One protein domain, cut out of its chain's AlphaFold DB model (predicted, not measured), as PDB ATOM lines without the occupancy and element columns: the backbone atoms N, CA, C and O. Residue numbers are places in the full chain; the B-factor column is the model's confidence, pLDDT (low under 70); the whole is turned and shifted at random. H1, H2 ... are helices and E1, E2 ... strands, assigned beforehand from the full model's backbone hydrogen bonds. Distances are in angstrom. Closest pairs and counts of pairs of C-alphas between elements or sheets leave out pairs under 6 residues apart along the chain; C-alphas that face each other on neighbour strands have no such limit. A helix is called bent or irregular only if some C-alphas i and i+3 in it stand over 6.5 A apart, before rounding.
ATOM      1  N   LEU A   2      11.228  85.396  23.079       67.19
ATOM      2  CA  LEU A   2      10.284  86.433  23.517       67.19
ATOM      3  C   LEU A   2       9.197  86.633  22.458       67.19
ATOM      4  O   LEU A   2       9.474  87.091  21.347       67.19
ATOM      5  N   TYR A   3       7.963  86.271  22.799       65.69
ATOM      6  CA  TYR A   3       6.821  86.477  21.916       65.69
ATOM      7  C   TYR A   3       6.126  87.784  22.251       65.69
ATOM      8  O   TYR A   3       5.976  88.153  23.412       65.69
ATOM      9  N   HIS A   4       5.687  88.467  21.203       70.62
ATOM     10  CA  HIS A   4       4.940  89.707  21.307       70.62
ATOM     11  C   HIS A   4       3.598  89.515  20.608       70.62
ATOM     12  O   HIS A   4       3.547  88.852  19.569       70.62
ATOM     13  N   SER A   5       2.528  90.080  21.159       70.50
ATOM     14  CA  SER A   5       1.259  90.255  20.447       70.50
ATOM     15  C   SER A   5       0.989  91.731  20.244       70.50
ATOM     16  O   SER A   5       1.306  92.547  21.106       70.50
ATOM     17  N   GLU A   6       0.385  92.055  19.113       82.75
ATOM     18  CA  GLU A   6      -0.172  93.377  18.865       82.75
ATOM     19  C   GLU A   6      -1.620  93.355  19.344       82.75
ATOM     20  O   GLU A   6      -2.415  92.515  18.915       82.75
ATOM     21  N   VAL A   7      -1.928  94.221  20.303       83.25
ATOM     22  CA  VAL A   7      -3.268  94.380  20.863       83.25
ATOM     23  C   VAL A   7      -3.726  95.787  20.533       83.25
ATOM     24  O   VAL A   7      -2.992  96.744  20.760       83.25
ATOM     25  N   LEU A   8      -4.932  95.908  19.980       83.50
ATOM     26  CA  LEU A   8      -5.544  97.207  19.740       83.50
ATOM     27  C   LEU A   8      -5.960  97.805  21.083       83.50
ATOM     28  O   LEU A   8      -6.864  97.286  21.747       83.50
ATOM     29  N   ASP A   9      -5.300  98.885  21.471       83.56
ATOM     30  CA  ASP A   9      -5.710  99.684  22.610       83.56
ATOM     31  C   ASP A   9      -6.985 100.447  22.233       83.56
ATOM     32  O   ASP A   9      -7.020 101.248  21.302       83.56
ATOM     33  N   ARG A  10      -8.076 100.156  22.945       85.88
ATOM     34  CA  ARG A  10      -9.396 100.735  22.663       85.88
ATOM     35  C   ARG A  10      -9.523 102.190  23.110       85.88
ATOM     36  O   ARG A  10     -10.489 102.834  22.716       85.88
ATOM     37  N   GLN A  11      -8.608 102.686  23.941       81.44
ATOM     38  CA  GLN A  11      -8.610 104.077  24.395       81.44
ATOM     39  C   GLN A  11      -7.854 104.980  23.424       81.44
ATOM     40  O   GLN A  11      -8.314 106.082  23.136       81.44
ATOM     41  N   THR A  12      -6.723 104.510  22.901       86.56
ATOM     42  CA  THR A  12      -5.859 105.288  21.999       86.56
ATOM     43  C   THR A  12      -6.108 104.983  20.522       86.56
ATOM     44  O   THR A  12      -5.795 105.801  19.664       86.56
ATOM     45  N   GLY A  13      -6.697 103.827  20.207       87.94
ATOM     46  CA  GLY A  13      -6.863 103.342  18.836       87.94
ATOM     47  C   GLY A  13      -5.570 102.804  18.215       87.94
ATOM     48  O   GLY A  13      -5.572 102.433  17.043       87.94
ATOM     49  N   GLU A  14      -4.474 102.739  18.975       87.62
ATOM     50  CA  GLU A  14      -3.173 102.288  18.490       87.62
ATOM     51  C   GLU A  14      -2.955 100.787  18.735       87.62
ATOM     52  O   GLU A  14      -3.462 100.193  19.690       87.62
ATOM     53  N   LEU A  15      -2.173 100.147  17.863       83.81
ATOM     54  CA  LEU A  15      -1.707  98.778  18.081       83.81
ATOM     55  C   LEU A  15      -0.501  98.801  19.018       83.81
ATOM     56  O   LEU A  15       0.605  99.167  18.622       83.81
ATOM     57  N   VAL A  16      -0.703  98.365  20.258       87.00
ATOM     58  CA  VAL A  16       0.359  98.293  21.261       87.00
ATOM     59  C   VAL A  16       0.973  96.901  21.262       87.00
ATOM     60  O   VAL A  16       0.285  95.874  21.273       87.00
ATOM     61  N   ARG A  17       2.306  96.857  21.260       81.25
ATOM     62  CA  ARG A  17       3.074  95.614  21.290       81.25
ATOM     63  C   ARG A  17       3.274  95.161  22.735       81.25
ATOM     64  O   ARG A  17       4.074  95.737  23.465       81.25
ATOM     65  N   VAL A  18       2.579  94.102  23.137       76.25
ATOM     66  CA  VAL A  18       2.659  93.530  24.490       76.25
ATOM     67  C   VAL A  18       3.617  92.342  24.493       76.25
ATOM     68  O   VAL A  18       3.536  91.464  23.630       76.25
ATOM     69  N   CYS A  19       4.546  92.311  25.453       75.88
ATOM     70  CA  CYS A  19       5.421  91.163  25.671       75.88
ATOM     71  C   CYS A  19       4.643  90.048  26.386       75.88
ATOM     72  O   CYS A  19       4.223  90.214  27.526       75.88
ATOM     73  N   ASN A  20       4.498  88.889  25.743       66.25
ATOM     74  CA  ASN A  20       3.775  87.730  26.285       66.25
ATOM     75  C   ASN A  20       4.691  86.777  27.069       66.25
ATOM     76  O   ASN A  20       4.391  85.587  27.206       66.25
ATOM     77  N   GLY A  21       5.836  87.291  27.521       75.44
ATOM     78  CA  GLY A  21       6.890  86.540  28.184       75.44
ATOM     79  C   GLY A  21       7.664  85.599  27.262       75.44
ATOM     80  O   GLY A  21       7.552  85.615  26.028       75.44
ATOM     81  N   GLU A  22       8.499  84.774  27.886       85.69
ATOM     82  CA  GLU A  22       9.290  83.777  27.182       85.69
ATOM     83  C   GLU A  22       8.490  82.493  26.982       85.69
ATOM     84  O   GLU A  22       8.155  81.784  27.930       85.69
ATOM     85  N   TRP A  23       8.226  82.167  25.720       90.88
ATOM     86  CA  TRP A  23       7.686  80.866  25.362       90.88
ATOM     87  C   TRP A  23       8.833  79.930  25.020       90.88
ATOM     88  O   TRP A  23       9.790  80.307  24.324       90.88
ATOM     89  N   VAL A  24       8.701  78.692  25.480       91.56
ATOM     90  CA  VAL A  24       9.703  77.643  25.305       91.56
ATOM     91  C   VAL A  24       9.105  76.475  24.537       91.56
ATOM     92  O   VAL A  24       7.932  76.135  24.686       91.56
ATOM     93  N   THR A  25       9.897  75.831  23.693       91.81
ATOM     94  CA  THR A  25       9.490  74.574  23.059       91.81
ATOM     95  C   THR A  25       9.398  73.455  24.097       91.81
ATOM     96  O   THR A  25      10.058  73.483  25.134       91.81
ATOM     97  N   VAL A  26       8.652  72.389  23.791       92.00
ATOM     98  CA  VAL A  26       8.587  71.188  24.655       92.00
ATOM     99  C   VAL A  26       9.979  70.611  24.960       92.00
ATOM    100  O   VAL A  26      10.222  70.091  26.048       92.00
ATOM    101  N   THR A  27      10.910  70.696  24.007       90.25
ATOM    102  CA  THR A  27      12.288  70.227  24.200       90.25
ATOM    103  C   THR A  27      13.052  71.113  25.182       90.25
ATOM    104  O   THR A  27      13.781  70.590  26.021       90.25
ATOM    105  N   GLU A  28      12.902  72.432  25.080       92.56
ATOM    106  CA  GLU A  28      13.533  73.393  25.992       92.56
ATOM    107  C   GLU A  28      12.952  73.284  27.401       92.56
ATOM    108  O   GLU A  28      13.726  73.195  28.348       92.56
ATOM    109  N   LEU A  29      11.627  73.142  27.530       94.75
ATOM    110  CA  LEU A  29      10.972  72.838  28.806       94.75
ATOM    111  C   LEU A  29      11.572  71.579  29.445       94.75
ATOM    112  O   LEU A  29      11.918  71.571  30.622       94.75
ATOM    113  N   GLY A  30      11.739  70.511  28.659       93.69
ATOM    114  CA  GLY A  30      12.369  69.285  29.140       93.69
ATOM    115  C   GLY A  30      13.778  69.537  29.676       93.69
ATOM    116  O   GLY A  30      14.075  69.155  30.804       93.69
ATOM    117  N   LYS A  31      14.618  70.239  28.908       93.06
ATOM    118  CA  LYS A  31      15.990  70.579  29.316       93.06
ATOM    119  C   LYS A  31      16.033  71.399  30.605       93.06
ATOM    120  O   LYS A  31      16.847  71.078  31.464       93.06
ATOM    121  N   ALA A  32      15.154  72.391  30.755       93.00
ATOM    122  CA  ALA A  32      15.077  73.232  31.951       93.00
ATOM    123  C   ALA A  32      14.803  72.423  33.233       93.00
ATOM    124  O   ALA A  32      15.262  72.792  34.308       93.00
ATOM    125  N   HIS A  33      14.120  71.280  33.111       94.69
ATOM    126  CA  HIS A  33      13.818  70.374  34.221       94.69
ATOM    127  C   HIS A  33      14.668  69.089  34.230       94.69
ATOM    128  O   HIS A  33      14.317  68.123  34.907       94.69
ATOM    129  N   GLY A  34      15.757  69.024  33.452       92.44
ATOM    130  CA  GLY A  34      16.614  67.832  33.372       92.44
ATOM    131  C   GLY A  34      15.939  66.600  32.746       92.44
ATOM    132  O   GLY A  34      16.390  65.471  32.930       92.44
ATOM    133  N   LEU A  35      14.847  66.787  32.005       92.31
ATOM    134  CA  LEU A  35      14.065  65.723  31.381       92.31
ATOM    135  C   LEU A  35      14.461  65.527  29.917       92.31
ATOM    136  O   LEU A  35      14.509  66.460  29.113       92.31
ATOM    137  N   GLY A  36      14.632  64.265  29.523       89.62
ATOM    138  CA  GLY A  36      14.796  63.914  28.114       89.62
ATOM    139  C   GLY A  36      13.518  64.156  27.285       89.62
ATOM    140  O   GLY A  36      12.408  64.123  27.829       89.62
ATOM    141  N   PRO A  37      13.619  64.279  25.944       87.31
ATOM    142  CA  PRO A  37      12.476  64.572  25.068       87.31
ATOM    143  C   PRO A  37      11.301  63.588  25.180       87.31
ATOM    144  O   PRO A  37      10.141  63.979  25.059       87.31
ATOM    145  N   ARG A  38      11.576  62.296  25.424       89.19
ATOM    146  CA  ARG A  38      10.523  61.283  25.639       89.19
ATOM    147  C   ARG A  38       9.849  61.442  27.009       89.19
ATOM    148  O   ARG A  38       8.647  61.231  27.124       89.19
ATOM    149  N   GLN A  39      10.611  61.837  28.030       91.31
ATOM    150  CA  GLN A  39      10.121  61.995  29.400       91.31
ATOM    151  C   GLN A  39       9.196  63.196  29.532       91.31
ATOM    152  O   GLN A  39       8.091  63.047  30.043       91.31
ATOM    153  N   VAL A  40       9.609  64.356  29.013       94.25
ATOM    154  CA  VAL A  40       8.775  65.566  29.053       94.25
ATOM    155  C   VAL A  40       7.438  65.332  28.344       94.25
ATOM    156  O   VAL A  40       6.390  65.656  28.889       94.25
ATOM    157  N   ARG A  41       7.431  64.644  27.192       91.62
ATOM    158  CA  ARG A  41       6.186  64.282  26.491       91.62
ATOM    159  C   ARG A  41       5.316  63.313  27.289       91.62
ATOM    160  O   ARG A  41       4.096  63.433  27.258       91.62
ATOM    161  N   GLN A  42       5.916  62.366  28.010       91.00
ATOM    162  CA  GLN A  42       5.172  61.455  28.882       91.00
ATOM    163  C   GLN A  42       4.514  62.201  30.050       91.00
ATOM    164  O   GLN A  42       3.360  61.914  30.368       91.00
ATOM    165  N   VAL A  43       5.219  63.167  30.647       94.56
ATOM    166  CA  VAL A  43       4.677  64.046  31.693       94.56
ATOM    167  C   VAL A  43       3.529  64.882  31.136       94.56
ATOM    168  O   VAL A  43       2.431  64.814  31.672       94.56
ATOM    169  N   LEU A  44       3.727  65.578  30.012       94.25
ATOM    170  CA  LEU A  44       2.673  66.372  29.369       94.25
ATOM    171  C   LEU A  44       1.433  65.529  29.040       94.25
ATOM    172  O   LEU A  44       0.307  65.972  29.242       94.25
ATOM    173  N   ARG A  45       1.621  64.280  28.595       91.88
ATOM    174  CA  ARG A  45       0.510  63.349  28.353       91.88
ATOM    175  C   ARG A  45      -0.202  62.984  29.651       91.88
ATOM    176  O   ARG A  45      -1.417  62.843  29.665       91.88
ATOM    177  N   LYS A  46       0.542  62.824  30.748       92.50
ATOM    178  CA  LYS A  46      -0.032  62.535  32.065       92.50
ATOM    179  C   LYS A  46      -0.819  63.719  32.634       92.50
ATOM    180  O   LYS A  46      -1.783  63.480  33.356       92.50
ATOM    181  N   LEU A  47      -0.429  64.943  32.285       92.62
ATOM    182  CA  LEU A  47      -1.158  66.177  32.590       92.62
ATOM    183  C   LEU A  47      -2.353  66.422  31.653       92.62
ATOM    184  O   LEU A  47      -3.130  67.335  31.897       92.62
ATOM    185  N   GLY A  48      -2.511  65.623  30.593       92.00
ATOM    186  CA  GLY A  48      -3.588  65.786  29.612       92.00
ATOM    187  C   GLY A  48      -3.349  66.902  28.592       92.00
ATOM    188  O   GLY A  48      -4.260  67.248  27.854       92.00
ATOM    189  N   TRP A  49      -2.137  67.459  28.518       93.56
ATOM    190  CA  TRP A  49      -1.845  68.622  27.666       93.56
ATOM    191  C   TRP A  49      -1.485  68.260  26.236       93.56
ATOM    192  O   TRP A  49      -1.458  69.125  25.369       93.56
ATOM    193  N   VAL A  50      -1.151  66.996  25.980       91.44
ATOM    194  CA  VAL A  50      -0.815  66.525  24.637       91.44
ATOM    195  C   VAL A  50      -1.614  65.291  24.272       91.44
ATOM    196  O   VAL A  50      -1.813  64.389  25.088       91.44
ATOM    197  N   TYR A  51      -1.996  65.225  23.004       86.56
ATOM    198  CA  TYR A  51      -2.727  64.112  22.414       86.56
ATOM    199  C   TYR A  51      -2.070  63.673  21.102       86.56
ATOM    200  O   TYR A  51      -1.235  64.383  20.534       86.56
ATOM    201  N   SER A  52      -2.405  62.468  20.640       81.88
ATOM    202  CA  SER A  52      -1.997  61.977  19.322       81.88
ATOM    203  C   SER A  52      -3.175  62.154  18.365       81.88
ATOM    204  O   SER A  52      -4.154  61.428  18.523       81.88
ATOM    205  N   PRO A  53      -3.112  63.078  17.385       72.06
ATOM    206  CA  PRO A  53      -4.239  63.347  16.489       72.06
ATOM    207  C   PRO A  53      -4.654  62.123  15.673       72.06
ATOM    208  O   PRO A  53      -5.835  61.884  15.483       72.06
ATOM    209  N   ASN A  54      -3.667  61.333  15.231       67.62
ATOM    210  CA  ASN A  54      -3.868  60.087  14.495       67.62
ATOM    211  C   ASN A  54      -3.107  58.955  15.195       67.62
ATOM    212  O   ASN A  54      -1.977  59.155  15.649       67.62
ATOM    213  N   SER A  55      -3.705  57.767  15.254       58.75
ATOM    214  CA  SER A  55      -3.200  56.609  16.009       58.75
ATOM    215  C   SER A  55      -1.918  55.978  15.453       58.75
ATOM    216  O   SER A  55      -1.283  55.198  16.158       58.75
ATOM    217  N   SER A  56      -1.505  56.300  14.219       53.44
ATOM    218  CA  SER A  56      -0.453  55.538  13.530       53.44
ATOM    219  C   SER A  56       0.850  56.294  13.241       53.44
ATOM    220  O   SER A  56       1.896  55.647  13.194       53.44
ATOM    221  N   ARG A  57       0.845  57.626  13.033       50.91
ATOM    222  CA  ARG A  57       2.058  58.370  12.592       50.91
ATOM    223  C   ARG A  57       2.166  59.838  13.021       50.91
ATOM    224  O   ARG A  57       3.175  60.469  12.709       50.91
ATOM    225  N   SER A  58       1.175  60.407  13.708       57.25
ATOM    226  CA  SER A  58       1.238  61.831  14.062       57.25
ATOM    227  C   SER A  58       2.073  62.057  15.316       57.25
ATOM    228  O   SER A  58       1.881  61.404  16.339       57.25
ATOM    229  N   ALA A  59       2.999  63.013  15.240       68.88
ATOM    230  CA  ALA A  59       3.672  63.533  16.420       68.88
ATOM    231  C   ALA A  59       2.627  64.066  17.413       68.88
ATOM    232  O   ALA A  59       1.632  64.663  16.995       68.88
ATOM    233  N   TYR A  60       2.865  63.849  18.709       80.62
ATOM    234  CA  TYR A  60       2.056  64.442  19.772       80.62
ATOM    235  C   TYR A  60       1.940  65.951  19.564       80.62
ATOM    236  O   TYR A  60       2.956  66.591  19.274       80.62
ATOM    237  N   ARG A  61       0.723  66.468  19.733       88.25
ATOM    238  CA  ARG A  61       0.387  67.891  19.646       88.25
ATOM    239  C   ARG A  61      -0.225  68.363  20.950       88.25
ATOM    240  O   ARG A  61      -0.825  67.550  21.659       88.25
ATOM    241  N   LEU A  62      -0.105  69.655  21.229       90.06
ATOM    242  CA  LEU A  62      -0.837  70.280  22.326       90.06
ATOM    243  C   LEU A  62      -2.352  70.132  22.105       90.06
ATOM    244  O   LEU A  62      -2.821  70.314  20.980       90.06
ATOM    245  N   CYS A  63      -3.104  69.759  23.141       90.38
ATOM    246  CA  CYS A  63      -4.558  69.637  23.053       90.38
ATOM    247  C   CYS A  63      -5.236  71.017  22.949       90.38
ATOM    248  O   CYS A  63      -4.677  72.001  23.443       90.38
ATOM    249  N   PRO A  64      -6.425  71.098  22.316       88.88
ATOM    250  CA  PRO A  64      -7.198  72.338  22.239       88.88
ATOM    251  C   PRO A  64      -7.442  72.965  23.615       88.88
ATOM    252  O   PRO A  64      -7.137  74.138  23.790       88.88
ATOM    253  N   ASP A  65      -7.825  72.167  24.612       90.56
ATOM    254  CA  ASP A  65      -8.104  72.637  25.975       90.56
ATOM    255  C   ASP A  65      -6.897  73.337  26.619       90.56
ATOM    256  O   ASP A  65      -7.030  74.377  27.260       90.56
ATOM    257  N   ALA A  66      -5.682  72.806  26.429       91.88
ATOM    258  CA  ALA A  66      -4.467  73.440  26.944       91.88
ATOM    259  C   ALA A  66      -4.127  74.739  26.194       91.88
ATOM    260  O   ALA A  66      -3.530  75.646  26.774       91.88
ATOM    261  N   ASN A  67      -4.501  74.835  24.918       90.81
ATOM    262  CA  ASN A  67      -4.361  76.059  24.134       90.81
ATOM    263  C   ASN A  67      -5.393  77.120  24.560       90.81
ATOM    264  O   ASN A  67      -5.029  78.280  24.730       90.81
ATOM    265  N   GLU A  68      -6.644  76.728  24.802       90.94
ATOM    266  CA  GLU A  68      -7.713  77.602  25.309       90.94
ATOM    267  C   GLU A  68      -7.422  78.108  26.725       90.94
ATOM    268  O   GLU A  68      -7.605  79.286  27.016       90.94
ATOM    269  N   ALA A  69      -6.856  77.254  27.582       92.12
ATOM    270  CA  ALA A  69      -6.394  77.625  28.917       92.12
ATOM    271  C   ALA A  69      -5.105  78.479  28.917       92.12
ATOM    272  O   ALA A  69      -4.571  78.790  29.983       92.12
ATOM    273  N   GLY A  70      -4.561  78.827  27.745       91.62
ATOM    274  CA  GLY A  70      -3.373  79.672  27.619       91.62
ATOM    275  C   GLY A  70      -2.069  79.015  28.083       91.62
ATOM    276  O   GLY A  70      -1.095  79.719  28.340       91.62
ATOM    277  N   LEU A  71      -2.012  77.683  28.194       94.06
ATOM    278  CA  LEU A  71      -0.834  76.938  28.672       94.06
ATOM    279  C   LEU A  71       0.223  76.743  27.580       94.06
ATOM    280  O   LEU A  71       1.395  76.489  27.854       94.06
ATOM    281  N   GLY A  72      -0.170  76.856  26.319       93.12
ATOM    282  CA  GLY A  72       0.738  76.713  25.198       93.12
ATOM    283  C   GLY A  72       0.032  76.931  23.876       93.12
ATOM    284  O   GLY A  72      -1.138  77.293  23.837       93.12
ATOM    285  N   LYS A  73       0.760  76.716  22.783       90.88
ATOM    286  CA  LYS A  73       0.240  76.885  21.430       90.88
ATOM    287  C   LYS A  73       0.889  75.904  20.470       90.88
ATOM    288  O   LYS A  73       2.096  75.659  20.529       90.88
ATOM    289  N   HIS A  74       0.089  75.392  19.541       89.44
ATOM    290  CA  HIS A  74       0.592  74.675  18.376       89.44
ATOM    291  C   HIS A  74       0.945  75.676  17.268       89.44
ATOM    292  O   HIS A  74       0.075  76.385  16.761       89.44
ATOM    293  N   ILE A  75       2.219  75.749  16.882       86.38
ATOM    294  CA  ILE A  75       2.683  76.633  15.810       86.38
ATOM    295  C   ILE A  75       2.712  75.851  14.499       86.38
ATOM    296  O   ILE A  75       3.559  74.978  14.291       86.38
ATOM    297  N   VAL A  76       1.813  76.219  13.585       84.06
ATOM    298  CA  VAL A  76       1.825  75.768  12.189       84.06
ATOM    299  C   VAL A  76       2.619  76.783  11.368       84.06
ATOM    300  O   VAL A  76       2.259  77.956  11.305       84.06
ATOM    301  N   LYS A  77       3.726  76.359  10.751       76.06
ATOM    302  CA  LYS A  77       4.504  77.221   9.848       76.06
ATOM    303  C   LYS A  77       3.911  77.156   8.438       76.06
ATOM    304  O   LYS A  77       3.733  76.068   7.906       76.06
ATOM    305  N   SER A  78       3.659  78.313   7.828       67.06
ATOM    306  CA  SER A  78       2.954  78.432   6.541       67.06
ATOM    307  C   SER A  78       3.792  78.105   5.299       67.06
ATOM    308  O   SER A  78       3.210  77.827   4.259       67.06
ATOM    309  N   LYS A  79       5.135  78.148   5.371       66.44
ATOM    310  CA  LYS A  79       5.980  78.104   4.156       66.44
ATOM    311  C   LYS A  79       7.018  76.974   4.052       66.44
ATOM    312  O   LYS A  79       7.346  76.610   2.933       66.44
ATOM    313  N   SER A  80       7.533  76.392   5.142       59.97
ATOM    314  CA  SER A  80       8.528  75.285   5.038       59.97
ATOM    315  C   SER A  80       8.928  74.598   6.352       59.97
ATOM    316  O   SER A  80       9.782  73.711   6.363       59.97
ATOM    317  N   GLY A  81       8.365  74.998   7.493       69.81
ATOM    318  CA  GLY A  81       8.800  74.467   8.782       69.81
ATOM    319  C   GLY A  81       7.927  73.327   9.279       69.81
ATOM    320  O   GLY A  81       6.710  73.351   9.119       69.81
ATOM    321  N   ARG A  82       8.547  72.359   9.961       79.12
ATOM    322  CA  ARG A  82       7.784  71.362  10.715       79.12
ATOM    323  C   ARG A  82       7.008  72.073  11.828       79.12
ATOM    324  O   ARG A  82       7.608  72.904  12.514       79.12
ATOM    325  N   PRO A  83       5.714  71.771  12.005       85.56
ATOM    326  CA  PRO A  83       4.947  72.324  13.105       85.56
ATOM    327  C   PRO A  83       5.534  71.858  14.440       85.56
ATOM    328  O   PRO A  83       6.097  70.762  14.536       85.56
ATOM    329  N   PHE A  84       5.417  72.695  15.464       87.00
ATOM    330  CA  PHE A  84       5.931  72.406  16.799       87.00
ATOM    331  C   PHE A  84       5.068  73.063  17.871       87.00
ATOM    332  O   PHE A  84       4.372  74.041  17.611       87.00
ATOM    333  N   ASP A  85       5.130  72.509  19.077       90.62
ATOM    334  CA  ASP A  85       4.412  73.030  20.234       90.62
ATOM    335  C   ASP A  85       5.334  73.908  21.080       90.62
ATOM    336  O   ASP A  85       6.510  73.579  21.299       90.62
ATOM    337  N   VAL A  86       4.765  74.997  21.582       92.12
ATOM    338  CA  VAL A  86       5.380  75.905  22.550       92.12
ATOM    339  C   VAL A  86       4.518  76.002  23.801       92.12
ATOM    340  O   VAL A  86       3.303  75.830  23.740       92.12
ATOM    341  N   ILE A  87       5.159  76.277  24.928       94.81
ATOM    342  CA  ILE A  87       4.560  76.373  26.255       94.81
ATOM    343  C   ILE A  87       4.725  77.815  26.732       94.81
ATOM    344  O   ILE A  87       5.818  78.380  26.643       94.81
ATOM    345  N   SER A  88       3.627  78.412  27.187       94.06
ATOM    346  CA  SER A  88       3.597  79.788  27.689       94.06
ATOM    347  C   SER A  88       4.254  79.883  29.075       94.06
ATOM    348  O   SER A  88       4.491  78.847  29.703       94.06
ATOM    349  N   PRO A  89       4.535  81.088  29.598       93.69
ATOM    350  CA  PRO A  89       4.978  81.252  30.985       93.69
ATOM    351  C   PRO A  89       4.027  80.597  32.001       93.69
ATOM    352  O   PRO A  89       4.459  79.803  32.834       93.69
ATOM    353  N   LEU A  90       2.713  80.801  31.845       94.00
ATOM    354  CA  LEU A  90       1.693  80.152  32.678       94.00
ATOM    355  C   LEU A  90       1.762  78.618  32.580       94.00
ATOM    356  O   LEU A  90       1.650  77.907  33.580       94.00
ATOM    357  N   GLY A  91       1.965  78.090  31.371       95.12
ATOM    358  CA  GLY A  91       2.164  76.660  31.155       95.12
ATOM    359  C   GLY A  91       3.422  76.126  31.837       95.12
ATOM    360  O   GLY A  91       3.401  75.021  32.371       95.12
ATOM    361  N   GLN A  92       4.508  76.900  31.868       95.44
ATOM    362  CA  GLN A  92       5.744  76.525  32.561       95.44
ATOM    363  C   GLN A  92       5.530  76.442  34.077       95.44
ATOM    364  O   GLN A  92       5.898  75.438  34.686       95.44
ATOM    365  N   GLU A  93       4.861  77.430  34.674       95.25
ATOM    366  CA  GLU A  93       4.525  77.435  36.105       95.25
ATOM    367  C   GLU A  93       3.641  76.240  36.485       95.25
ATOM    368  O   GLU A  93       3.946  75.487  37.414       95.25
ATOM    369  N   ARG A  94       2.570  76.007  35.716       96.25
ATOM    370  CA  ARG A  94       1.664  74.866  35.922       96.25
ATOM    371  C   ARG A  94       2.381  73.531  35.738       96.25
ATOM    372  O   ARG A  94       2.115  72.583  36.477       96.25
ATOM    373  N   PHE A  95       3.296  73.446  34.775       96.44
ATOM    374  CA  PHE A  95       4.102  72.253  34.559       96.44
ATOM    375  C   PHE A  95       4.992  71.981  35.771       96.44
ATOM    376  O   PHE A  95       4.968  70.866  36.290       96.44
ATOM    377  N   ALA A  96       5.721  72.992  36.251       96.50
ATOM    378  CA  ALA A  96       6.599  72.878  37.410       96.50
ATOM    379  C   ALA A  96       5.826  72.449  38.667       96.50
ATOM    380  O   ALA A  96       6.247  71.518  39.355       96.50
ATOM    381  N   LEU A  97       4.654  73.046  38.905       97.25
ATOM    382  CA  LEU A  97       3.777  72.722  40.033       97.25
ATOM    383  C   LEU A  97       3.357  71.243  40.054       97.25
ATOM    384  O   LEU A  97       3.294  70.622  41.113       97.25
ATOM    385  N   HIS A  98       3.062  70.663  38.888       96.50
ATOM    386  CA  HIS A  98       2.548  69.294  38.788       96.50
ATOM    387  C   HIS A  98       3.606  68.246  38.418       96.50
ATOM    388  O   HIS A  98       3.293  67.051  38.366       96.50
ATOM    389  N   LEU A  99       4.853  68.660  38.177       96.19
ATOM    390  CA  LEU A  99       5.910  67.795  37.659       96.19
ATOM    391  C   LEU A  99       6.196  66.607  38.583       96.19
ATOM    392  O   LEU A  99       6.177  65.459  38.132       96.19
ATOM    393  N   SER A 100       6.432  66.861  39.872       95.38
ATOM    394  CA  SER A 100       6.772  65.821  40.853       95.38
ATOM    395  C   SER A 100       5.661  64.773  40.971       95.38
ATOM    396  O   SER A 100       5.915  63.573  40.857       95.38
ATOM    397  N   ALA A 101       4.409  65.220  41.089       96.00
ATOM    398  CA  ALA A 101       3.240  64.351  41.164       96.00
ATOM    399  C   ALA A 101       3.041  63.525  39.882       96.00
ATOM    400  O   ALA A 101       2.688  62.343  39.940       96.00
ATOM    401  N   ALA A 102       3.273  64.118  38.707       94.88
ATOM    402  CA  ALA A 102       3.184  63.407  37.437       94.88
ATOM    403  C   ALA A 102       4.276  62.334  37.308       94.88
ATOM    404  O   ALA A 102       3.975  61.215  36.886       94.88
ATOM    405  N   LEU A 103       5.514  62.643  37.709       94.06
ATOM    406  CA  LEU A 103       6.622  61.688  37.724       94.06
ATOM    407  C   LEU A 103       6.369  60.537  38.702       94.06
ATOM    408  O   LEU A 103       6.536  59.383  38.312       94.06
ATOM    409  N   ALA A 104       5.883  60.821  39.912       91.88
ATOM    410  CA  ALA A 104       5.529  59.795  40.891       91.88
ATOM    411  C   ALA A 104       4.449  58.841  40.353       91.88
ATOM    412  O   ALA A 104       4.600  57.626  40.430       91.88
ATOM    413  N   LYS A 105       3.401  59.374  39.704       92.44
ATOM    414  CA  LYS A 105       2.347  58.561  39.060       92.44
ATOM    415  C   LYS A 105       2.841  57.737  37.868       92.44
ATOM    416  O   LYS A 105       2.176  56.777  37.478       92.44
ATOM    417  N   ILE A 106       3.918  58.164  37.209       90.12
ATOM    418  CA  ILE A 106       4.557  57.391  36.140       90.12
ATOM    419  C   ILE A 106       5.370  56.258  36.765       90.12
ATOM    420  O   ILE A 106       5.183  55.110  36.377       90.12
ATOM    421  N   ALA A 107       6.211  56.576  37.752       87.81
ATOM    422  CA  ALA A 107       7.070  55.619  38.437       87.81
ATOM    423  C   ALA A 107       6.271  54.530  39.169       87.81
ATOM    424  O   ALA A 107       6.619  53.362  39.079       87.81
ATOM    425  N   SER A 108       5.142  54.878  39.798       87.94
ATOM    426  CA  SER A 108       4.296  53.923  40.532       87.94
ATOM    427  C   SER A 108       3.667  52.831  39.658       87.94
ATOM    428  O   SER A 108       3.073  51.895  40.180       87.94
ATOM    429  N   LYS A 109       3.721  52.975  38.329       86.06
ATOM    430  CA  LYS A 109       3.233  51.979  37.366       86.06
ATOM    431  C   LYS A 109       4.353  51.122  36.781       86.06
ATOM    432  O   LYS A 109       4.060  50.191  36.035       86.06
ATOM    433  N   GLU A 110       5.612  51.467  37.037       88.94
ATOM    434  CA  GLU A 110       6.755  50.709  36.537       88.94
ATOM    435  C   GLU A 110       7.037  49.527  37.471       88.94
ATOM    436  O   GLU A 110       7.051  49.663  38.693       88.94
TER     437      GLU A 110
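This is residues 2 to 110 of the 203 residues of an uncharacterized protein of Parvibaculum sp (UniProt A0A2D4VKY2). A long two-stranded hairpin, E1 and E2, reaches out as an arm at one end, and the bent helix H4 runs from near the base of that arm, where its arm H4a begins, to the opposite end, where its arm H4b ends. Between these ends is a small body in which H3, the short hairpin of E3 and E4, and H1 follow one another side to side, with H2 packed on H1 and H4a passing over one end of the short hairpin; the loop residues 77 to 82 stick out at its other end. The printed part has 109 residues, with four named helices and four named strands in the order E1, E2, H1, H2, H3, E3, E4, H4; the strands form two separate antiparallel pairs, and the class is mixed, helices and strands. The whole is only just loose, close to compact, with a radius of gyration of the C-alphas of 16.0 A, and its outline is elongated, 58 by 32 by 23 A.

E1, residues 2 to 8, begins at C-alpha 2 (10.284, 86.433, 23.517) and is 19.5 A long. E2, residues 15 to 22, is 20.7 A long. H1 is residues 26 to 32, and H2, residues 37 to 46, is 14.5 A long. H3 is residues 64 to 68, E3 residues 72 to 75 and E4 residues 84 to 87. H4, residues 89 to 107, was assigned as one helix by its hydrogen bonds but is bent, with C-alphas 97 and 100 7.6 A apart. Its arms are H4a, residues 89 to 97, 12.5 A, and H4b, residues 100 to 107, 10.5 A, ending at C-alpha 107 (7.070, 55.619, 38.437).

E1 and E2 form an antiparallel hairpin at 152 degrees, with N 7 and O 16 at 2.9 A. The closest C-alphas of E2 and H4a, Glu 22 and Pro 89, are 6.3 A apart. Residues 24 to 25 pair antiparallel with residues 86 to 87 of E4. H1 and H2 touch, about perpendicular at 74 degrees, with the C-alphas of Gly 30 and Val 40 5.2 A apart. E3 and E4 form an antiparallel hairpin at 159 degrees, with N 73 and O 86 at 2.9 A. The closest C-alphas of H3 and E3, Asn 67 and Lys 73, are 5.4 A apart. H4a and H4b stand at a steep tilt of 60 degrees. H2 and H4b only just touch, with 3 pairs of C-alphas within 8 A, the closest being Val 43 and Ala 102 at 6.0 A. Every O i to N i+4 pair is within hydrogen-bond range in H1, H3, H4a and H4b, and 5 of 6 are in H2.

The two C-alphas farthest apart, those of Thr 12 and Glu 110, are 57.9 A apart. The printed part has no cut. The link from H2 to H3, 17 residues, is long, and within it residues 50 to 51 pair antiparallel with residues 61 to 62. The mean pLDDT of the printed part is 86.2, with residues 2 to 3, 20, 54 to 59 and 78 to 81 under 70.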